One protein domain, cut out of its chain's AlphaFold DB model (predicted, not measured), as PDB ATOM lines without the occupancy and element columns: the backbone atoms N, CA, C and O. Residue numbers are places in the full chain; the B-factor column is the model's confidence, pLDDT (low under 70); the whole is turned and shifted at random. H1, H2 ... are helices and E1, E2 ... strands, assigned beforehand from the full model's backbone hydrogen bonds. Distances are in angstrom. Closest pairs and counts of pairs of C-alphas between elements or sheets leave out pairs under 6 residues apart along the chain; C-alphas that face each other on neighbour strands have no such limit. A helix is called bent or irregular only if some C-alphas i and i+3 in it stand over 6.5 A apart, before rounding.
ATOM      1  N   ARG A  18     241.401 166.594 133.287       94.31
ATOM      2  CA  ARG A  18     242.819 166.981 133.422       94.31
ATOM      3  C   ARG A  18     243.457 166.563 134.753       94.31
ATOM      4  O   ARG A  18     244.665 166.368 134.822       94.31
ATOM      5  N   ARG A  19     242.648 166.344 135.797       95.12
ATOM      6  CA  ARG A  19     243.097 165.968 137.156       95.12
ATOM      7  C   ARG A  19     242.916 164.486 137.479       95.12
ATOM      8  O   ARG A  19     242.628 164.118 138.615       95.12
ATOM      9  N   ARG A  20     243.054 163.621 136.475       95.50
ATOM     10  CA  ARG A  20     243.000 162.168 136.679       95.50
ATOM     11  C   ARG A  20     244.170 161.721 137.549       95.50
ATOM     12  O   ARG A  20     245.302 162.161 137.345       95.50
ATOM     13  N   LEU A  21     243.898 160.853 138.509       95.75
ATOM     14  CA  LEU A  21     244.921 160.298 139.389       95.75
ATOM     15  C   LEU A  21     245.681 159.178 138.669       95.75
ATOM     16  O   LEU A  21     245.153 158.549 137.750       95.75
ATOM     17  N   THR A  22     246.939 158.973 139.050       93.56
ATOM     18  CA  THR A  22     247.698 157.772 138.675       93.56
ATOM     19  C   THR A  22     247.247 156.592 139.532       93.56
ATOM     20  O   THR A  22     246.639 156.791 140.579       93.56
ATOM     21  N   SER A  23     247.532 155.365 139.092       91.94
ATOM     22  CA  SER A  23     247.026 154.149 139.747       91.94
ATOM     23  C   SER A  23     247.466 154.005 141.202       91.94
ATOM     24  O   SER A  23     246.683 153.555 142.028       91.94
ATOM     25  N   PHE A  24     248.702 154.398 141.509       92.94
ATOM     26  CA  PHE A  24     249.298 154.228 142.831       92.94
ATOM     27  C   PHE A  24     249.744 155.575 143.384       92.94
ATOM     28  O   PHE A  24     250.172 156.459 142.628       92.94
ATOM     29  N   SER A  25     249.639 155.718 144.703       91.31
ATOM     30  CA  SER A  25     250.164 156.883 145.409       91.31
ATOM     31  C   SER A  25     251.696 156.896 145.368       91.31
ATOM     32  O   SER A  25     252.318 155.852 145.576       91.31
ATOM     33  N   PRO A  26     252.329 158.062 145.153       89.19
ATOM     34  CA  PRO A  26     253.763 158.212 145.383       89.19
ATOM     35  C   PRO A  26     254.118 158.233 146.878       89.19
ATOM     36  O   PRO A  26     255.262 157.975 147.240       89.19
ATOM     37  N   THR A  27     253.152 158.555 147.740       91.31
ATOM     38  CA  THR A  27     253.320 158.602 149.193       91.31
ATOM     39  C   THR A  27     252.967 157.237 149.785       91.31
ATOM     40  O   THR A  27     251.845 156.773 149.551       91.31
ATOM     41  N   PRO A  28     253.875 156.597 150.545       91.75
ATOM     42  CA  PRO A  28     253.591 155.317 151.180       91.75
ATOM     43  C   PRO A  28     252.502 155.484 152.242       91.75
ATOM     44  O   PRO A  28     252.528 156.434 153.026       91.75
ATOM     45  N   ALA A  29     251.549 154.554 152.272       94.50
ATOM     46  CA  ALA A  29     250.597 154.457 153.368       94.50
ATOM     47  C   ALA A  29     251.174 153.591 154.493       94.50
ATOM     48  O   ALA A  29     251.912 152.633 154.250       94.50
ATOM     49  N   ILE A  30     250.824 153.936 155.730       95.50
ATOM     50  CA  ILE A  30     251.324 153.287 156.943       95.50
ATOM     51  C   ILE A  30     250.134 152.745 157.734       95.50
ATOM     52  O   ILE A  30     249.138 153.441 157.937       95.50
ATOM     53  N   LEU A  31     250.252 151.501 158.191       95.31
ATOM     54  CA  LEU A  31     249.305 150.840 159.076       95.31
ATOM     55  C   LEU A  31     249.902 150.754 160.493       95.31
ATOM     56  O   LEU A  31     250.778 149.921 160.729       95.31
ATOM     57  N   PRO A  32     249.428 151.558 161.461       94.81
ATOM     58  CA  PRO A  32     249.858 151.430 162.850       94.81
ATOM     59  C   PRO A  32     249.308 150.137 163.474       94.81
ATOM     60  O   PRO A  32     248.114 149.840 163.354       94.81
ATOM     61  N   LEU A  33     250.166 149.383 164.173       91.12
ATOM     62  CA  LEU A  33     249.791 148.117 164.819       91.12
ATOM     63  C   LEU A  33     249.039 148.334 166.139       91.12
ATOM     64  O   LEU A  33     248.113 147.586 166.469       91.12
ATOM     65  N   HIS A  34     249.378 149.399 166.868       86.44
ATOM     66  CA  HIS A  34     248.654 149.833 168.060       86.44
ATOM     67  C   HIS A  34     247.661 150.936 167.696       86.44
ATOM     68  O   HIS A  34     248.048 152.051 167.350       86.44
ATOM     69  N   ARG A  35     246.364 150.635 167.782       76.62
ATOM     70  CA  ARG A  35     245.301 151.621 167.560       76.62
ATOM     71  C   ARG A  35     244.930 152.271 168.887       76.62
ATOM     72  O   ARG A  35     244.411 151.599 169.770       76.62
ATOM     73  N   GLY A  36     245.173 153.576 169.016       70.00
ATOM     74  CA  GLY A  36     244.793 154.361 170.202       70.00
ATOM     75  C   GLY A  36     243.278 154.455 170.438       70.00
ATOM     76  O   GLY A  36     242.848 154.811 171.528       70.00
ATOM     77  N   ASP A  37     242.465 154.072 169.451       71.38
ATOM     78  CA  ASP A  37     241.010 154.271 169.436       71.38
ATOM     79  C   ASP A  37     240.208 153.157 170.146       71.38
ATOM     80  O   ASP A  37     239.061 152.890 169.785       71.38
ATOM     81  N   GLY A  38     240.809 152.422 171.089       67.25
ATOM     82  CA  GLY A  38     240.147 151.311 171.798       67.25
ATOM     83  C   GLY A  38     239.847 150.072 170.938       67.25
ATOM     84  O   GLY A  38     239.161 149.155 171.386       67.25
ATOM     85  N   LYS A  39     240.357 150.025 169.701       77.44
ATOM     86  CA  LYS A  39     240.300 148.846 168.823       77.44
ATOM     87  C   LYS A  39     241.402 147.856 169.198       77.44
ATOM     88  O   LYS A  39     242.470 148.259 169.655       77.44
ATOM     89  N   SER A  40     241.161 146.563 168.970       79.50
ATOM     90  CA  SER A  40     242.164 145.522 169.216       79.50
ATOM     91  C   SER A  40     243.439 145.785 168.408       79.50
ATOM     92  O   SER A  40     243.377 146.183 167.240       79.50
ATOM     93  N   ALA A  41     244.592 145.577 169.049       87.50
ATOM     94  CA  ALA A  41     245.889 145.678 168.395       87.50
ATOM     95  C   ALA A  41     245.993 144.654 167.258       87.50
ATOM     96  O   ALA A  41     245.451 143.552 167.351       87.50
ATOM     97  N   ILE A  42     246.688 145.031 166.189       91.75
ATOM     98  CA  ILE A  42     246.942 144.147 165.057       91.75
ATOM     99  C   ILE A  42     248.151 143.289 165.417       91.75
ATOM    100  O   ILE A  42     249.267 143.794 165.501       91.75
ATOM    101  N   THR A  43     247.926 142.003 165.672       90.31
ATOM    102  CA  THR A  43     248.977 141.098 166.163       90.31
ATOM    103  C   THR A  43     249.534 140.178 165.084       90.31
ATOM    104  O   THR A  43     250.664 139.723 165.230       90.31
ATOM    105  N   SER A  44     248.785 139.927 164.005       93.94
ATOM    106  CA  SER A  44     249.128 138.927 162.990       93.94
ATOM    107  C   SER A  44     249.111 139.468 161.562       93.94
ATOM    108  O   SER A  44     248.393 140.420 161.239       93.94
ATOM    109  N   TRP A  45     249.867 138.811 160.674       95.00
ATOM    110  CA  TRP A  45     249.861 139.122 159.239       95.00
ATOM    111  C   TRP A  45     248.478 138.978 158.605       95.00
ATOM    112  O   TRP A  45     248.102 139.809 157.785       95.00
ATOM    113  N   ARG A  46     247.714 137.946 158.989       95.00
ATOM    114  CA  ARG A  46     246.378 137.692 158.432       95.00
ATOM    115  C   ARG A  46     245.427 138.843 158.744       95.00
ATOM    116  O   ARG A  46     244.787 139.351 157.831       95.00
ATOM    117  N   MET A  47     245.396 139.291 160.001       93.56
ATOM    118  CA  MET A  47     244.553 140.409 160.429       93.56
ATOM    119  C   MET A  47     244.923 141.713 159.706       93.56
ATOM    120  O   MET A  47     244.043 142.470 159.295       93.56
ATOM    121  N   ALA A  48     246.221 141.978 159.535       95.31
ATOM    122  CA  ALA A  48     246.697 143.152 158.812       95.31
ATOM    123  C   ALA A  48     246.322 143.101 157.318       95.31
ATOM    124  O   ALA A  48     245.818 144.085 156.780       95.31
ATOM    125  N   ALA A  49     246.528 141.954 156.666       95.94
ATOM    126  CA  ALA A  49     246.233 141.750 155.250       95.94
ATOM    127  C   ALA A  49     244.727 141.843 154.951       95.94
ATOM    128  O   ALA A  49     244.330 142.525 154.008       95.94
ATOM    129  N   GLU A  50     243.884 141.241 155.797       95.06
ATOM    130  CA  GLU A  50     242.422 141.334 155.690       95.06
ATOM    131  C   GLU A  50     241.941 142.784 155.804       95.06
ATOM    132  O   GLU A  50     241.103 143.229 155.023       95.06
ATOM    133  N   LEU A  51     242.523 143.553 156.727       94.44
ATOM    134  CA  LEU A  51     242.168 144.955 156.909       94.44
ATOM    135  C   LEU A  51     242.557 145.839 155.715       94.44
ATOM    136  O   LEU A  51     241.869 146.817 155.424       94.44
ATOM    137  N   LEU A  52     243.670 145.523 155.055       95.44
ATOM    138  CA  LEU A  52     244.165 146.264 153.895       95.44
ATOM    139  C   LEU A  52     243.585 145.757 152.568       95.44
ATOM    140  O   LEU A  52     243.740 146.426 151.549       95.44
ATOM    141  N   GLY A  53     242.930 144.592 152.565       96.06
ATOM    142  CA  GLY A  53     242.439 143.949 151.350       96.06
ATOM    143  C   GLY A  53     243.562 143.492 150.412       96.06
ATOM    144  O   GLY A  53     243.386 143.535 149.196       96.06
ATOM    145  N   CYS A  54     244.714 143.089 150.956       96.81
ATOM    146  CA  CYS A  54     245.863 142.590 150.192       96.81
ATOM    147  C   CYS A  54     246.224 141.148 150.582       96.81
ATOM    148  O   CYS A  54     245.641 140.573 151.503       96.81
ATOM    149  N   SER A  55     247.177 140.538 149.869       97.00
ATOM    150  CA  SER A  55     247.700 139.226 150.259       97.00
ATOM    151  C   SER A  55     248.729 139.342 151.388       97.00
ATOM    152  O   SER A  55     249.377 140.376 151.577       97.00
ATOM    153  N   ILE A  56     248.902 138.252 152.140       95.88
ATOM    154  CA  ILE A  56     249.910 138.181 153.206       95.88
ATOM    155  C   ILE A  56     251.313 138.309 152.606       95.88
ATOM    156  O   ILE A  56     252.167 138.984 153.174       95.88
ATOM    157  N   GLU A  57     251.541 137.708 151.443       95.00
ATOM    158  CA  GLU A  57     252.829 137.701 150.759       95.00
ATOM    159  C   GLU A  57     253.224 139.105 150.291       95.00
ATOM    160  O   GLU A  57     254.368 139.509 150.483       95.00
ATOM    161  N   GLU A  58     252.289 139.878 149.727       96.06
ATOM    162  CA  GLU A  58     252.538 141.274 149.340       96.06
ATOM    163  C   GLU A  58     252.858 142.138 150.562       96.06
ATOM    164  O   GLU A  58     253.777 142.961 150.535       96.06
ATOM    165  N   LEU A  59     252.128 141.926 151.659       96.88
ATOM    166  CA  LEU A  59     252.347 142.652 152.904       96.88
ATOM    167  C   LEU A  59     253.702 142.302 153.541       96.88
ATOM    168  O   LEU A  59     254.399 143.197 154.017       96.88
ATOM    169  N   GLN A  60     254.117 141.037 153.497       95.44
ATOM    170  CA  GLN A  60     255.441 140.599 153.949       95.44
ATOM    171  C   GLN A  60     256.563 141.137 153.052       95.44
ATOM    172  O   GLN A  60     257.601 141.549 153.566       95.44
ATOM    173  N   GLN A  61     256.357 141.197 151.732       95.56
ATOM    174  CA  GLN A  61     257.323 141.787 150.797       95.56
ATOM    175  C   GLN A  61     257.550 143.277 151.070       95.56
ATOM    176  O   GLN A  61     258.691 143.734 151.056       95.56
ATOM    177  N   ALA A  62     256.486 144.026 151.369       96.19
ATOM    178  CA  ALA A  62     256.593 145.433 151.752       96.19
ATOM    179  C   ALA A  62     257.293 145.637 153.113       96.19
ATOM    180  O   ALA A  62     257.794 146.724 153.388       96.19
ATOM    181  N   ASN A  63     257.344 144.600 153.958       96.25
ATOM    182  CA  ASN A  63     257.810 144.672 155.343       96.25
ATOM    183  C   ASN A  63     258.857 143.592 155.660       96.25
ATOM    184  O   ASN A  63     258.733 142.868 156.649       96.25
ATOM    185  N   GLY A  64     259.909 143.493 154.840       93.88
ATOM    186  CA  GLY A  64     260.918 142.430 154.946       93.88
ATOM    187  C   GLY A  64     261.550 142.280 156.337       93.88
ATOM    188  O   GLY A  64     261.745 141.159 156.801       93.88
ATOM    189  N   ALA A  65     261.811 143.385 157.046       92.38
ATOM    190  CA  ALA A  65     262.361 143.344 158.405       92.38
ATOM    191  C   ALA A  65     261.384 142.712 159.413       92.38
ATOM    192  O   ALA A  65     261.753 141.789 160.136       92.38
ATOM    193  N   ALA A  66     260.122 143.156 159.414       93.94
ATOM    194  CA  ALA A  66     259.090 142.599 160.287       93.94
ATOM    195  C   ALA A  66     258.763 141.139 159.931       93.94
ATOM    196  O   ALA A  66     258.415 140.358 160.811       93.94
ATOM    197  N   ALA A  67     258.889 140.752 158.656       93.12
ATOM    198  CA  ALA A  67     258.712 139.368 158.218       93.12
ATOM    199  C   ALA A  67     259.780 138.432 158.799       93.12
ATOM    200  O   ALA A  67     259.461 137.301 159.156       93.12
ATOM    201  N   LEU A  68     261.023 138.904 158.938       91.12
ATOM    202  CA  LEU A  68     262.126 138.120 159.498       91.12
ATOM    203  C   LEU A  68     262.084 138.009 161.028       91.12
ATOM    204  O   LEU A  68     262.535 137.001 161.565       91.12
ATOM    205  N   THR A  69     261.554 139.013 161.731       90.88
ATOM    206  CA  THR A  69     261.451 139.007 163.204       90.88
ATOM    207  C   THR A  69     260.123 138.454 163.726       90.88
ATOM    208  O   THR A  69     259.937 138.327 164.936       90.88
ATOM    209  N   TYR A  70     259.190 138.108 162.836       91.75
ATOM    210  CA  TYR A  70     257.875 137.594 163.210       91.75
ATOM    211  C   TYR A  70     257.965 136.246 163.937       91.75
ATOM    212  O   TYR A  70     258.527 135.276 163.424       91.75
ATOM    213  N   LEU A  71     257.335 136.156 165.109       88.94
ATOM    214  CA  LEU A  71     257.270 134.924 165.890       88.94
ATOM    215  C   LEU A  71     256.034 134.122 165.479       88.94
ATOM    216  O   LEU A  71     254.913 134.429 165.888       88.94
ATOM    217  N   ALA A  72     256.227 133.093 164.652       83.12
ATOM    218  CA  ALA A  72     255.155 132.169 164.287       83.12
ATOM    219  C   ALA A  72     254.668 131.378 165.516       83.12
ATOM    220  O   ALA A  72     255.473 130.933 166.335       83.12
ATOM    221  N   ALA A  73     253.352 131.186 165.647       80.44
ATOM    222  CA  ALA A  73     252.799 130.364 166.718       80.44
ATOM    223  C   ALA A  73     253.190 128.890 166.514       80.44
ATOM    224  O   ALA A  73     253.138 128.384 165.393       80.44
ATOM    225  N   ALA A  74     253.553 128.201 167.600       71.62
ATOM    226  CA  ALA A  74     253.989 126.804 167.552       71.62
ATOM    227  C   ALA A  74     252.874 125.841 167.095       71.62
ATOM    228  O   ALA A  74     253.156 124.895 166.366       71.62
ATOM    229  N   ASP A  75     251.615 126.126 167.450       62.81
ATOM    230  CA  ASP A  75     250.473 125.240 167.206       62.81
ATOM    231  C   ASP A  75     249.301 125.993 166.551       62.81
ATOM    232  O   ASP A  75     248.438 126.544 167.230       62.81
ATOM    233  N   SER A  76     249.239 126.008 165.212       58.09
ATOM    234  CA  SER A  76     248.092 126.425 164.358       58.09
ATOM    235  C   SER A  76     247.494 127.837 164.538       58.09
ATOM    236  O   SER A  76     246.591 128.216 163.790       58.09
ATOM    237  N   GLY A  77     247.987 128.617 165.496       69.69
ATOM    238  CA  GLY A  77     247.541 129.973 165.774       69.69
ATOM    239  C   GLY A  77     248.185 131.026 164.878       69.69
ATOM    240  O   GLY A  77     249.147 130.786 164.146       69.69
ATOM    241  N   ASP A  78     247.655 132.236 164.984       78.69
ATOM    242  CA  ASP A  78     248.304 133.418 164.446       78.69
ATOM    243  C   ASP A  78     249.522 133.775 165.314       78.69
ATOM    244  O   ASP A  78     249.430 133.842 166.540       78.69
ATOM    245  N   GLY A  79     250.675 133.967 164.671       85.06
ATOM    246  CA  GLY A  79     251.884 134.476 165.329       85.06
ATOM    247  C   GLY A  79     251.762 135.931 165.800       85.06
ATOM    248  O   GLY A  79     250.707 136.559 165.682       85.06
ATOM    249  N   THR A  80     252.865 136.473 166.314       91.62
ATOM    250  CA  THR A  80     252.931 137.845 166.835       91.62
ATOM    251  C   THR A  80     254.114 138.620 166.267       91.62
ATOM    252  O   THR A  80     255.226 138.092 166.181       91.62
ATOM    253  N   PHE A  81     253.886 139.890 165.928       93.25
ATOM    254  CA  PHE A  81     254.959 140.828 165.592       93.25
ATOM    255  C   PHE A  81     255.904 141.058 166.778       93.25
ATOM    256  O   PHE A  81     255.477 141.051 167.935       93.25
ATOM    257  N   ASP A  82     257.185 141.286 166.479       90.56
ATOM    258  CA  ASP A  82     258.161 141.744 167.468       90.56
ATOM    259  C   ASP A  82     257.688 143.084 168.083       90.56
ATOM    260  O   ASP A  82     257.285 143.972 167.326       90.56
ATOM    261  N   PRO A  83     257.740 143.273 169.418       89.62
ATOM    262  CA  PRO A  83     257.346 144.524 170.077       89.62
ATOM    263  C   PRO A  83     258.051 145.793 169.568       89.62
ATOM    264  O   PRO A  83     257.555 146.901 169.780       89.62
ATOM    265  N   ALA A  84     259.214 145.662 168.924       90.88
ATOM    266  CA  ALA A  84     259.916 146.771 168.286       90.88
ATOM    267  C   ALA A  84     259.224 147.259 166.998       90.88
ATOM    268  O   ALA A  84     259.386 148.422 166.621       90.88
ATOM    269  N   VAL A  85     258.436 146.405 166.336       92.50
ATOM    270  CA  VAL A  85     257.657 146.757 165.145       92.50
ATOM    271  C   VAL A  85     256.382 147.469 165.592       92.50
ATOM    272  O   VAL A  85     255.498 146.875 166.200       92.50
ATOM    273  N   LYS A  86     256.274 148.765 165.290       93.69
ATOM    274  CA  LYS A  86     255.116 149.598 165.677       93.69
ATOM    275  C   LYS A  86     254.123 149.821 164.543       93.69
ATOM    276  O   LYS A  86     252.953 150.126 164.782       93.69
ATOM    277  N   GLU A  87     254.594 149.686 163.314       95.56
ATOM    278  CA  GLU A  87     253.863 150.026 162.104       95.56
ATOM    279  C   GLU A  87     254.281 149.115 160.951       95.56
ATOM    280  O   GLU A  87     255.387 148.573 160.943       95.56
ATOM    281  N   LEU A  88     253.375 148.946 159.991       96.31
ATOM    282  CA  LEU A  88     253.615 148.237 158.742       96.31
ATOM    283  C   LEU A  88     253.439 149.195 157.568       96.31
ATOM    284  O   LEU A  88     252.490 149.978 157.522       96.31
ATOM    285  N   VAL A  89     254.318 149.087 156.583       96.88
ATOM    286  CA  VAL A  89     254.171 149.752 155.292       96.88
ATOM    287  C   VAL A  89     253.100 149.021 154.486       96.88
ATOM    288  O   VAL A  89     253.160 147.804 154.300       96.88
ATOM    289  N   VAL A  90     252.102 149.758 154.005       96.81
ATOM    290  CA  VAL A  90     251.044 149.215 153.146       96.81
ATOM    291  C   VAL A  90     251.624 148.937 151.752       96.81
ATOM    292  O   VAL A  90     252.324 149.800 151.211       96.81
ATOM    293  N   PRO A  91     251.332 147.781 151.124       96.62
ATOM    294  CA  PRO A  91     251.751 147.511 149.755       96.62
ATOM    295  C   PRO A  91     251.317 148.623 148.797       96.62
ATOM    296  O   PRO A  91     250.193 149.131 148.863       96.62
ATOM    297  N   TYR A  92     252.193 148.989 147.857       94.69
ATOM    298  CA  TYR A  92     251.901 150.077 146.917       94.69
ATOM    299  C   TYR A  92     250.665 149.787 146.045       94.69
ATOM    300  O   TYR A  92     249.987 150.717 145.617       94.69
ATOM    301  N   THR A  93     250.345 148.506 145.822       94.75
ATOM    302  CA  THR A  93     249.154 148.026 145.101       94.75
ATOM    303  C   THR A  93     247.848 148.325 145.834       94.75
ATOM    304  O   THR A  93     246.834 148.565 145.185       94.75
ATOM    305  N   ALA A  94     247.883 148.367 147.168       94.00
ATOM    306  CA  ALA A  94     246.744 148.688 148.027       94.00
ATOM    307  C   ALA A  94     246.661 150.188 148.373       94.00
ATOM    308  O   ALA A  94     245.744 150.619 149.070       94.00
ATOM    309  N   THR A  95     247.604 151.006 147.891       93.50
ATOM    310  CA  THR A  95     247.655 152.435 148.215       93.50
ATOM    311  C   THR A  95     247.029 153.279 147.105       93.50
ATOM    312  O   THR A  95     247.618 153.483 146.038       93.50
ATOM    313  N   ALA A  96     245.847 153.830 147.377       91.50
ATOM    314  CA  ALA A  96     245.162 154.736 146.462       91.50
ATOM    315  C   ALA A  96     245.834 156.119 146.425       91.50
ATOM    316  O   ALA A  96     246.127 156.712 147.463       91.50
ATOM    317  N   ALA A  97     246.044 156.656 145.223       93.75
ATOM    318  CA  ALA A  97     246.469 158.039 145.056       93.75
ATOM    319  C   ALA A  97     245.359 159.010 145.492       93.75
ATOM    320  O   ALA A  97     244.171 158.745 145.299       93.75
ATOM    321  N   SER A  98     245.750 160.167 146.018       94.06
ATOM    322  CA  SER A  98     244.851 161.275 146.349       94.06
ATOM    323  C   SER A  98     245.233 162.532 145.562       94.06
ATOM    324  O   SER A  98     246.280 162.582 144.910       94.06
ATOM    325  N   ARG A 166     258.738 154.907 137.993       94.25
ATOM    326  CA  ARG A 166     258.380 153.752 138.808       94.25
ATOM    327  C   ARG A 166     258.412 154.164 140.287       94.25
ATOM    328  O   ARG A 166     259.418 154.736 140.705       94.25
ATOM    329  N   PRO A 167     257.369 153.874 141.085       93.44
ATOM    330  CA  PRO A 167     257.409 154.151 142.516       93.44
ATOM    331  C   PRO A 167     258.492 153.299 143.187       93.44
ATOM    332  O   PRO A 167     258.628 152.113 142.873       93.44
ATOM    333  N   GLN A 168     259.235 153.892 144.126       93.69
ATOM    334  CA  GLN A 168     260.337 153.219 144.821       93.69
ATOM    335  C   GLN A 168     259.872 151.924 145.502       93.69
ATOM    336  O   GLN A 168     260.505 150.890 145.324       93.69
ATOM    337  N   ALA A 169     258.687 151.936 146.121       93.62
ATOM    338  CA  ALA A 169     258.077 150.756 146.736       93.62
ATOM    339  C   ALA A 169     257.920 149.560 145.771       93.62
ATOM    340  O   ALA A 169     258.012 148.410 146.189       93.62
ATOM    341  N   ALA A 170     257.728 149.802 144.466       92.75
ATOM    342  CA  ALA A 170     257.677 148.723 143.480       92.75
ATOM    343  C   ALA A 170     259.066 148.167 143.137       92.75
ATOM    344  O   ALA A 170     259.164 147.028 142.685       92.75
ATOM    345  N   THR A 171     260.127 148.965 143.264       94.69
ATOM    346  CA  THR A 171     261.515 148.489 143.154       94.69
ATOM    347  C   THR A 171     261.906 147.726 144.417       94.69
ATOM    348  O   THR A 171     262.445 146.628 144.310       94.69
ATOM    349  N   ASP A 172     261.555 148.249 145.590       94.00
ATOM    350  CA  ASP A 172     261.845 147.637 146.889       94.00
ATOM    351  C   ASP A 172     261.159 146.278 147.047       94.00
ATOM    352  O   ASP A 172     261.770 145.336 147.544       94.00
ATOM    353  N   ALA A 173     259.939 146.120 146.520       91.19
ATOM    354  CA  ALA A 173     259.247 144.832 146.484       91.19
ATOM    355  C   ALA A 173     260.042 143.738 145.736       91.19
ATOM    356  O   ALA A 173     259.974 142.568 146.107       91.19
ATOM    357  N   LEU A 174     260.847 144.097 144.721       93.12
ATOM    358  CA  LEU A 174     261.732 143.142 144.031       93.12
ATOM    359  C   LEU A 174     262.945 142.734 144.879       93.12
ATOM    360  O   LEU A 174     263.565 141.708 144.606       93.12
ATOM    361  N   LEU A 175     263.297 143.542 145.880       95.38
ATOM    362  CA  LEU A 175     264.479 143.393 146.730       95.38
ATOM    363  C   LEU A 175     264.105 143.106 148.195       95.38
ATOM    364  O   LEU A 175     264.953 143.232 149.076       95.38
ATOM    365  N   ALA A 176     262.863 142.684 148.461       92.12
ATOM    366  CA  ALA A 176     262.300 142.541 149.806       92.12
ATOM    367  C   ALA A 176     263.181 141.715 150.757       92.12
ATOM    368  O   ALA A 176     263.431 142.117 151.893       92.12
ATOM    369  N   ARG A 177     263.704 140.581 150.273       91.75
ATOM    370  CA  ARG A 177     264.610 139.725 151.050       91.75
ATOM    371  C   ARG A 177     265.911 140.447 151.403       91.75
ATOM    372  O   ARG A 177     266.314 140.424 152.558       91.75
ATOM    373  N   THR A 178     266.543 141.099 150.429       94.69
ATOM    374  CA  THR A 178     267.800 141.834 150.627       94.69
ATOM    375  C   THR A 178     267.621 142.995 151.601       94.69
ATOM    376  O   THR A 178     268.448 143.170 152.489       94.69
ATOM    377  N   LEU A 179     266.522 143.747 151.485       93.38
ATOM    378  CA  LEU A 179     266.202 144.844 152.404       93.38
ATOM    379  C   LEU A 179     265.928 144.333 153.828       93.38
ATOM    380  O   LEU A 179     266.390 144.933 154.796       93.38
ATOM    381  N   GLY A 180     265.229 143.201 153.964       92.62
ATOM    382  CA  GLY A 180     265.028 142.541 155.255       92.62
ATOM    383  C   GLY A 180     266.344 142.086 155.892       92.62
ATOM    384  O   GLY A 180     266.601 142.397 157.054       92.62
ATOM    385  N   GLU A 181     267.199 141.396 155.132       93.69
ATOM    386  CA  GLU A 181     268.515 140.936 155.597       93.69
ATOM    387  C   GLU A 181     269.427 142.113 155.981       93.69
ATOM    388  O   GLU A 181     270.107 142.045 157.005       93.69
ATOM    389  N   GLN A 182     269.402 143.215 155.222       94.12
ATOM    390  CA  GLN A 182     270.149 144.433 155.546       94.12
ATOM    391  C   GLN A 182     269.700 145.039 156.881       94.12
ATOM    392  O   GLN A 182     270.542 145.389 157.710       94.12
ATOM    393  N   ALA A 183     268.384 145.139 157.101       91.06
ATOM    394  CA  ALA A 183     267.814 145.708 158.318       91.06
ATOM    395  C   ALA A 183     268.114 144.849 159.558       91.06
ATOM    396  O   ALA A 183     268.547 145.377 160.578       91.06
ATOM    397  N   VAL A 184     267.929 143.528 159.467       91.69
ATOM    398  CA  VAL A 184     268.167 142.600 160.589       91.69
ATOM    399  C   VAL A 184     269.660 142.414 160.863       91.69
ATOM    400  O   VAL A 184     270.074 142.344 162.016       91.69
ATOM    401  N   GLY A 185     270.481 142.354 159.814       91.06
ATOM    402  CA  GLY A 185     271.930 142.192 159.924       91.06
ATOM    403  C   GLY A 185     272.681 143.463 160.323       91.06
ATOM    404  O   GLY A 185     273.898 143.403 160.481       91.06
ATOM    405  N   ALA A 186     271.984 144.599 160.455       91.06
ATOM    406  CA  ALA A 186     272.575 145.919 160.685       91.06
ATOM    407  C   ALA A 186     273.725 146.231 159.703       91.06
ATOM    408  O   ALA A 186     274.743 146.820 160.075       91.06
ATOM    409  N   ILE A 187     273.573 145.806 158.441       92.62
ATOM    410  CA  ILE A 187     274.578 146.026 157.399       92.62
ATOM    411  C   ILE A 187     274.504 147.499 156.986       92.62
ATOM    412  O   ILE A 187     273.593 147.914 156.265       92.62
ATOM    413  N   GLY A 188     275.457 148.285 157.484       91.69
ATOM    414  CA  GLY A 188     275.657 149.677 157.088       91.69
ATOM    415  C   GLY A 188     276.372 149.806 155.741       91.69
ATOM    416  O   GLY A 188     276.247 148.958 154.854       91.69
TER     417      GLY A 188
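Overview. This is residues 18 to 98 and 166 to 188 of the 321 residues of an uncharacterized protein of Porcisia hertigi (UniProt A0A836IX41). What is the main picture? Three short helices, H1, H2 and H3, follow one another with sharp turns, and the longest helix, H4, packs on H2 and H3; a small ribbon of two strands, E1 and E2, runs with E2 near the middle. Much of the rest is loop, with residues 35 to 40 sticking out. What is it built of? The 104 printed residues include four named helices and two named strands, in the order E1, H1, H2, H3, E2, H4; the class is mostly helix, although under half of the residues are in named elements, and the sheet, E1 - E2, is antiparallel. How large is it? It is compact, with a radius of gyration of the C-alphas of 14.7 A and spans of 53 by 38 by 24 A.

Along the chain. Where does the first element begin? After residues 18 to 29, with no named element, strand E1 takes residues 30 to 32, from C-alpha 30 at (251.324, 153.287, 156.943), and is 6.4 A long. Which elements follow? H1 is residues 45 to 52, 10.6 A long; H2 is residues 56 to 62, 10.0 A; H3 is residues 64 to 69, 9.0 A. Strand E2 is residues 87 to 89, 6.8 A. Where does the last one end? H4, residues 168 to 184, is 20.6 A long and ends with C-alpha 184 at (268.167, 142.600, 160.589). It is irregular, with C-alphas 174 and 177 8.3 A apart, and has a kink of 86 degrees near residue 175.

Arrangement. What does the hub, H2, touch? H2 touches H1, about perpendicular at 82 degrees, closest at the C-alphas of Ala 49 and Ile 56, 5.5 A. It touches H4, about perpendicular at 86 degrees, closest at the C-alphas of Gln 61 and Ala 176, 5.1 A. H2 and H3 only just touch, with 3 pairs of C-alphas within 8 A, and only at the corner, closest at Gln 60 and Ala 67, 5.5 A. How do H3 and H4 stand? They touch at a shallow tilt of 30 degrees, the same way, closest at the C-alphas of Gly 64 and Gly 180, 4.1 A. How are the strands joined? E1 and E2 are antiparallel neighbours at 158 degrees, with N 31 and O 88 within hydrogen-bond range at 2.8 A. What of the helix backbones and the parts that stay apart? Every O i to N i+4 pair is within hydrogen-bond range in H1, H2 and H3, and 9 of 13 in H4. Among the pairs that are apart are H1 and H4, and E1 and H2.

Size, cuts and confidence. How far does it reach? The two C-alphas farthest apart are those of Arg 18 and Asp 75, 54.2 A. Where is the cut, and which links are long? Residues 99 to 165 are not printed, and C-alphas 98 and 166 are 17.2 A apart across the cut. The links E1 to H1 and H3 to E2 are long. Where is confidence low? The mean pLDDT of the printed part is 90.8; residue 38 and residues 75 to 77 are under 70.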